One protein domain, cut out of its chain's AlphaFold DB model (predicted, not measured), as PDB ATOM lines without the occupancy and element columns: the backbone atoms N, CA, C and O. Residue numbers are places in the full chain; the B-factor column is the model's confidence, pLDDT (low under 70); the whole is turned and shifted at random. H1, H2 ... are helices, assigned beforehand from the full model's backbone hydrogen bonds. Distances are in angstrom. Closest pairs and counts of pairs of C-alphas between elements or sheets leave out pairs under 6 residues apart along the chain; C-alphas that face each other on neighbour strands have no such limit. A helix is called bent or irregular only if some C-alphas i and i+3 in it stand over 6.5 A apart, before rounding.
ATOM      1  N   GLN A   8      76.999  14.243 -12.873       66.00
ATOM      2  CA  GLN A   8      76.383  15.439 -13.455       66.00
ATOM      3  C   GLN A   8      75.972  16.383 -12.325       66.00
ATOM      4  O   GLN A   8      74.942  16.193 -11.677       66.00
ATOM      5  N   HIS A   9      76.788  17.408 -12.079       61.16
ATOM      6  CA  HIS A   9      76.477  18.483 -11.141       61.16
ATOM      7  C   HIS A   9      75.313  19.319 -11.697       61.16
ATOM      8  O   HIS A   9      75.513  20.310 -12.400       61.16
ATOM      9  N   LYS A  10      74.070  18.893 -11.439       65.69
ATOM     10  CA  LYS A  10      72.866  19.657 -11.791       65.69
ATOM     11  C   LYS A  10      72.698  20.788 -10.781       65.69
ATOM     12  O   LYS A  10      72.357  20.549  -9.630       65.69
ATOM     13  N   TRP A  11      72.938  22.018 -11.232       65.44
ATOM     14  CA  TRP A  11      72.853  23.231 -10.407       65.44
ATOM     15  C   TRP A  11      71.432  23.511  -9.906       65.44
ATOM     16  O   TRP A  11      71.260  24.016  -8.804       65.44
ATOM     17  N   ILE A  12      70.411  23.152 -10.688       69.94
ATOM     18  CA  ILE A  12      69.000  23.268 -10.316       69.94
ATOM     19  C   ILE A  12      68.313  21.928 -10.592       69.94
ATOM     20  O   ILE A  12      68.426  21.362 -11.684       69.94
ATOM     21  N   ASP A  13      67.575  21.422  -9.606       78.94
ATOM     22  CA  ASP A  13      66.787  20.202  -9.749       78.94
ATOM     23  C   ASP A  13      65.304  20.539  -9.952       78.94
ATOM     24  O   ASP A  13      64.523  20.707  -9.012       78.94
ATOM     25  N   VAL A  14      64.917  20.673 -11.219       76.88
ATOM     26  CA  VAL A  14      63.556  21.053 -11.629       76.88
ATOM     27  C   VAL A  14      62.510  20.042 -11.145       76.88
ATOM     28  O   VAL A  14      61.401  20.427 -10.778       76.88
ATOM     29  N   VAL A  15      62.860  18.751 -11.082       79.62
ATOM     30  CA  VAL A  15      61.926  17.677 -10.696       79.62
ATOM     31  C   VAL A  15      61.663  17.690  -9.190       79.62
ATOM     32  O   VAL A  15      60.525  17.456  -8.759       79.62
ATOM     33  N   LYS A  16      62.693  18.014  -8.398       82.44
ATOM     34  CA  LYS A  16      62.597  18.174  -6.942       82.44
ATOM     35  C   LYS A  16      61.746  19.387  -6.560       82.44
ATOM     36  O   LYS A  16      60.877  19.274  -5.701       82.44
ATOM     37  N   TYR A  17      61.935  20.519  -7.237       85.25
ATOM     38  CA  TYR A  17      61.209  21.766  -6.958       85.25
ATOM     39  C   TYR A  17      59.969  21.976  -7.837       85.25
ATOM     40  O   TYR A  17      59.491  23.102  -7.955       85.25
ATOM     41  N   ARG A  18      59.408  20.912  -8.434       86.56
ATOM     42  CA  ARG A  18      58.273  21.004  -9.377       86.56
ATOM     43  C   ARG A  18      57.125  21.888  -8.870       86.56
ATOM     44  O   ARG A  18      56.572  22.673  -9.627       86.56
ATOM     45  N   TRP A  19      56.814  21.809  -7.575       88.56
ATOM     46  CA  TRP A  19      55.741  22.574  -6.937       88.56
ATOM     47  C   TRP A  19      56.035  24.072  -6.838       88.56
ATOM     48  O   TRP A  19      55.114  24.873  -6.959       88.56
ATOM     49  N   VAL A  20      57.303  24.461  -6.685       88.81
ATOM     50  CA  VAL A  20      57.717  25.873  -6.701       88.81
ATOM     51  C   VAL A  20      57.499  26.460  -8.094       88.81
ATOM     52  O   VAL A  20      56.952  27.551  -8.225       88.81
ATOM     53  N   TRP A  21      57.843  25.707  -9.141       89.81
ATOM     54  CA  TRP A  21      57.628  26.124 -10.528       89.81
ATOM     55  C   TRP A  21      56.142  26.205 -10.893       89.81
ATOM     56  O   TRP A  21      55.725  27.156 -11.558       89.81
ATOM     57  N   PHE A  22      55.322  25.268 -10.408       90.69
ATOM     58  CA  PHE A  22      53.866  25.354 -10.547       90.69
ATOM     59  C   PHE A  22      53.283  26.549  -9.790       90.69
ATOM     60  O   PHE A  22      52.454  27.259 -10.350       90.69
ATOM     61  N   GLY A  23      53.740  26.819  -8.565       93.06
ATOM     62  CA  GLY A  23      53.310  27.981  -7.785       93.06
ATOM     63  C   GLY A  23      53.668  29.308  -8.456       93.06
ATOM     64  O   GLY A  23      52.817  30.188  -8.566       93.06
ATOM     65  N   LEU A  24      54.891  29.429  -8.983       92.44
ATOM     66  CA  LEU A  24      55.328  30.602  -9.746       92.44
ATOM     67  C   LEU A  24      54.493  30.797 -11.018       92.44
ATOM     68  O   LEU A  24      54.078  31.911 -11.327       92.44
ATOM     69  N   SER A  25      54.210  29.707 -11.735       90.25
ATOM     70  CA  SER A  25      53.360  29.747 -12.929       90.25
ATOM     71  C   SER A  25      51.933  30.175 -12.574       90.25
ATOM     72  O   SER A  25      51.352  31.023 -13.247       90.25
ATOM     73  N   LEU A  26      51.380  29.642 -11.483       93.06
ATOM     74  CA  LEU A  26      50.036  29.965 -11.015       93.06
ATOM     75  C   LEU A  26      49.918  31.436 -10.593       93.06
ATOM     76  O   LEU A  26      48.944  32.092 -10.958       93.06
ATOM     77  N   LEU A  27      50.927  31.972  -9.897       94.06
ATOM     78  CA  LEU A  27      51.006  33.392  -9.538       94.06
ATOM     79  C   LEU A  27      50.913  34.295 -10.778       94.06
ATOM     80  O   LEU A  27      50.292  35.351 -10.715       94.06
ATOM     81  N   LEU A  28      51.502  33.879 -11.903       92.31
ATOM     82  CA  LEU A  28      51.459  34.634 -13.155       92.31
ATOM     83  C   LEU A  28      50.107  34.506 -13.879       92.31
ATOM     84  O   LEU A  28      49.640  35.456 -14.502       92.31
ATOM     85  N   VAL A  29      49.476  33.331 -13.802       93.12
ATOM     86  CA  VAL A  29      48.224  33.020 -14.511       93.12
ATOM     87  C   VAL A  29      47.002  33.635 -13.826       93.12
ATOM     88  O   VAL A  29      46.128  34.175 -14.505       93.12
ATOM     89  N   ILE A  30      46.937  33.595 -12.492       93.25
ATOM     90  CA  ILE A  30      45.805  34.115 -11.707       93.25
ATOM     91  C   ILE A  30      45.431  35.570 -12.059       93.25
ATOM     92  O   ILE A  30      44.254  35.805 -12.340       93.25
ATOM     93  N   PRO A  31      46.351  36.555 -12.100       91.38
ATOM     94  CA  PRO A  31      45.983  37.928 -12.440       91.38
ATOM     95  C   PRO A  31      45.450  38.055 -13.873       91.38
ATOM     96  O   PRO A  31      44.537  38.843 -14.114       91.38
ATOM     97  N   GLY A  32      45.947  37.240 -14.811       85.56
ATOM     98  CA  GLY A  32      45.410  37.174 -16.173       85.56
ATOM     99  C   GLY A  32      43.968  36.658 -16.211       85.56
ATOM    100  O   GLY A  32      43.122  37.239 -16.892       85.56
ATOM    101  N   LEU A  33      43.659  35.623 -15.425       88.25
ATOM    102  CA  LEU A  33      42.299  35.088 -15.308       88.25
ATOM    103  C   LEU A  33      41.343  36.075 -14.627       88.25
ATOM    104  O   LEU A  33      40.202  36.221 -15.066       88.25
ATOM    105  N   ILE A  34      41.805  36.794 -13.601       87.88
ATOM    106  CA  ILE A  34      41.014  37.843 -12.941       87.88
ATOM    107  C   ILE A  34      40.701  38.973 -13.928       87.88
ATOM    108  O   ILE A  34      39.552  39.411 -14.004       87.88
ATOM    109  N   ALA A  35      41.682  39.414 -14.721       84.44
ATOM    110  CA  ALA A  35      41.470  40.441 -15.740       84.44
ATOM    111  C   ALA A  35      40.431  40.003 -16.788       84.44
ATOM    112  O   ALA A  35      39.530  40.776 -17.113       84.44
ATOM    113  N   MET A  36      40.501  38.751 -17.258       81.56
ATOM    114  CA  MET A  36      39.498  38.177 -18.165       81.56
ATOM    115  C   MET A  36      38.100  38.125 -17.531       81.56
ATOM    116  O   MET A  36      37.118  38.486 -18.180       81.56
ATOM    117  N   GLY A  37      37.997  37.725 -16.260       82.31
ATOM    118  CA  GLY A  37      36.733  37.715 -15.517       82.31
ATOM    119  C   GLY A  37      36.124  39.109 -15.353       82.31
ATOM    120  O   GLY A  37      34.937  39.308 -15.611       82.31
ATOM    121  N   TYR A  38      36.944  40.099 -14.994       80.88
ATOM    122  CA  TYR A  38      36.510  41.490 -14.852       80.88
ATOM    123  C   TYR A  38      36.005  42.075 -16.178       80.88
ATOM    124  O   TYR A  38      34.991  42.779 -16.199       80.88
ATOM    125  N   LEU A  39      36.673  41.747 -17.288       74.56
ATOM    126  CA  LEU A  39      36.253  42.135 -18.634       74.56
ATOM    127  C   LEU A  39      34.898  41.523 -19.014       74.56
ATOM    128  O   LEU A  39      34.065  42.248 -19.554       74.56
ATOM    129  N   MET A  40      34.633  40.256 -18.679       72.00
ATOM    130  CA  MET A  40      33.326  39.628 -18.931       72.00
ATOM    131  C   MET A  40      32.184  40.298 -18.158       72.00
ATOM    132  O   MET A  40      31.083  40.431 -18.681       72.00
ATOM    133  N   ILE A  41      32.415  40.740 -16.923       72.44
ATOM    134  CA  ILE A  41      31.342  41.329 -16.106       72.44
ATOM    135  C   ILE A  41      31.021  42.762 -16.550       72.44
ATOM    136  O   ILE A  41      29.855  43.134 -16.627       72.44
ATOM    137  N   ASN A  42      32.043  43.566 -16.856       69.94
ATOM    138  CA  ASN A  42      31.871  45.002 -17.115       69.94
ATOM    139  C   ASN A  42      31.694  45.355 -18.598       69.94
ATOM    140  O   ASN A  42      31.316  46.483 -18.914       69.94
ATOM    141  N   SER A  43      31.987  44.432 -19.518       60.19
ATOM    142  CA  SER A  43      31.837  44.699 -20.949       60.19
ATOM    143  C   SER A  43      30.420  44.363 -21.418       60.19
ATOM    144  O   SER A  43      29.932  43.276 -21.113       60.19
ATOM    145  N   PRO A  44      29.784  45.211 -22.246       61.41
ATOM    146  CA  PRO A  44      28.426  44.984 -22.763       61.41
ATOM    147  C   PRO A  44      28.289  43.712 -23.618       61.41
ATOM    148  O   PRO A  44      27.185  43.245 -23.862       61.41
ATOM    149  N   GLN A  45      29.409  43.149 -24.080       61.03
ATOM    150  CA  GLN A  45      29.464  41.912 -24.860       61.03
ATOM    151  C   GLN A  45      29.756  40.670 -24.003       61.03
ATOM    152  O   GLN A  45      29.784  39.579 -24.546       61.03
ATOM    153  N   HIS A  46      29.988  40.805 -22.692       62.22
ATOM    154  CA  HIS A  46      30.322  39.702 -21.774       62.22
ATOM    155  C   HIS A  46      31.458  38.772 -22.221       62.22
ATOM    156  O   HIS A  46      31.518  37.603 -21.846       62.22
ATOM    157  N   LEU A  47      32.385  39.294 -23.019       64.56
ATOM    158  CA  LEU A  47      33.490  38.530 -23.572       64.56
ATOM    159  C   LEU A  47      34.785  38.796 -22.784       64.56
ATOM    160  O   LEU A  47      35.063  39.945 -22.431       64.56
ATOM    161  N   PRO A  48      35.607  37.759 -22.524       58.94
ATOM    162  CA  PRO A  48      36.835  37.883 -21.730       58.94
ATOM    163  C   PRO A  48      37.933  38.681 -22.435       58.94
ATOM    164  O   PRO A  48      38.883  39.134 -21.801       58.94
ATOM    165  N   VAL A  49      37.808  38.851 -23.750       65.38
ATOM    166  CA  VAL A  49      38.732  39.588 -24.610       65.38
ATOM    167  C   VAL A  49      37.939  40.366 -25.659       65.38
ATOM    168  O   VAL A  49      36.837  39.964 -26.034       65.38
ATOM    169  N   LYS A  50      38.504  41.463 -26.181       64.69
ATOM    170  CA  LYS A  50      37.942  42.129 -27.365       64.69
ATOM    171  C   LYS A  50      38.081  41.197 -28.557       64.69
ATOM    172  O   LYS A  50      39.180  41.024 -29.082       64.69
ATOM    173  N   VAL A  51      36.978  40.587 -28.962       65.69
ATOM    174  CA  VAL A  51      36.983  39.717 -30.131       65.69
ATOM    175  C   VAL A  51      36.985  40.531 -31.418       65.69
ATOM    176  O   VAL A  51      36.528  41.674 -31.467       65.69
ATOM    177  N   GLY A  52      37.557  39.931 -32.459       59.84
ATOM    178  CA  GLY A  52      37.501  40.480 -33.802       59.84
ATOM    179  C   GLY A  52      36.084  40.442 -34.368       59.84
ATOM    180  O   GLY A  52      35.180  39.802 -33.826       59.84
ATOM    181  N   ILE A  53      35.931  41.092 -35.517       66.06
ATOM    182  CA  ILE A  53      34.697  41.119 -36.312       66.06
ATOM    183  C   ILE A  53      34.141  39.726 -36.643       66.06
ATOM    184  O   ILE A  53      32.938  39.594 -36.837       66.06
ATOM    185  N   ASP A  54      34.992  38.695 -36.630       65.31
ATOM    186  CA  ASP A  54      34.604  37.297 -36.835       65.31
ATOM    187  C   ASP A  54      33.645  36.776 -35.745       65.31
ATOM    188  O   ASP A  54      32.859  35.873 -36.012       65.31
ATOM    189  N   PHE A  55      33.672  37.345 -34.530       57.62
ATOM    190  CA  PHE A  55      32.849  36.891 -33.397       57.62
ATOM    191  C   PHE A  55      31.827  37.929 -32.912       57.62
ATOM    192  O   PHE A  55      30.820  37.542 -32.326       57.62
ATOM    193  N   THR A  56      32.045  39.232 -33.138       61.53
ATOM    194  CA  THR A  56      31.021  40.259 -32.847       61.53
ATOM    195  C   THR A  56      30.003  40.423 -33.971       61.53
ATOM    196  O   THR A  56      29.031  41.156 -33.804       61.53
ATOM    197  N   GLY A  57      30.252  39.809 -35.131       58.69
ATOM    198  CA  GLY A  57      29.631  40.238 -36.373       58.69
ATOM    199  C   GLY A  57      30.182  41.603 -36.800       58.69
ATOM    200  O   GLY A  57      30.507  42.472 -35.987       58.69
ATOM    201  N   GLY A  58      30.351  41.782 -38.102       66.44
ATOM    202  CA  GLY A  58      30.887  43.007 -38.675       66.44
ATOM    203  C   GLY A  58      31.136  42.828 -40.163       66.44
ATOM    204  O   GLY A  58      31.364  41.720 -40.636       66.44
TER     205      GLY A  58
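This is residues 8 to 58 of the 106 residues of the protein "Protein-export membrane protein SecF" of Clostridium sp. CAG:306 (UniProt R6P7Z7). One long helix, H1, makes most of a thin rod; residues 8 to 17, a tail without named elements, lead into its first residue, and after its last residue a link turns aside to a tiny helix, H2, apart from H1. The 51 printed residues hold two named helices, H1 then H2, and no named strand; the class is all helix. The whole is extended, with a radius of gyration of the C-alphas of 18.6 A and spans of 59 by 21 by 11 A.

Find C-alpha 18 at (58.273, 21.004, -9.377); from there H1, residues 18 to 42, runs 36.5 A to C-alpha 42 at (31.871, 45.002, -17.115). H2, residues 53 to 56, ends at C-alpha 56 at (31.021, 40.259, -32.847).

Look near residue 28 for a kink of 28 degrees in H1. H1 is neither bent nor irregular, but only just: C-alphas 28 and 31 are 6.4 A apart. In H1, 19 of 21 O i to N i+4 pairs are within hydrogen-bond range; H2 is too short for such a pair. H1 and H2 are apart, joined by a short link of 10 residues.

The C-alphas farthest apart, those of Gln 8 and Gly 58, are 58.9 A apart. Residues 8 to 32, of which 18 to 32 belong to H1, stand free. The printed part has no cut. Its mean pLDDT is 76.2, with residues 8 to 12 and 42 to 58 under 70.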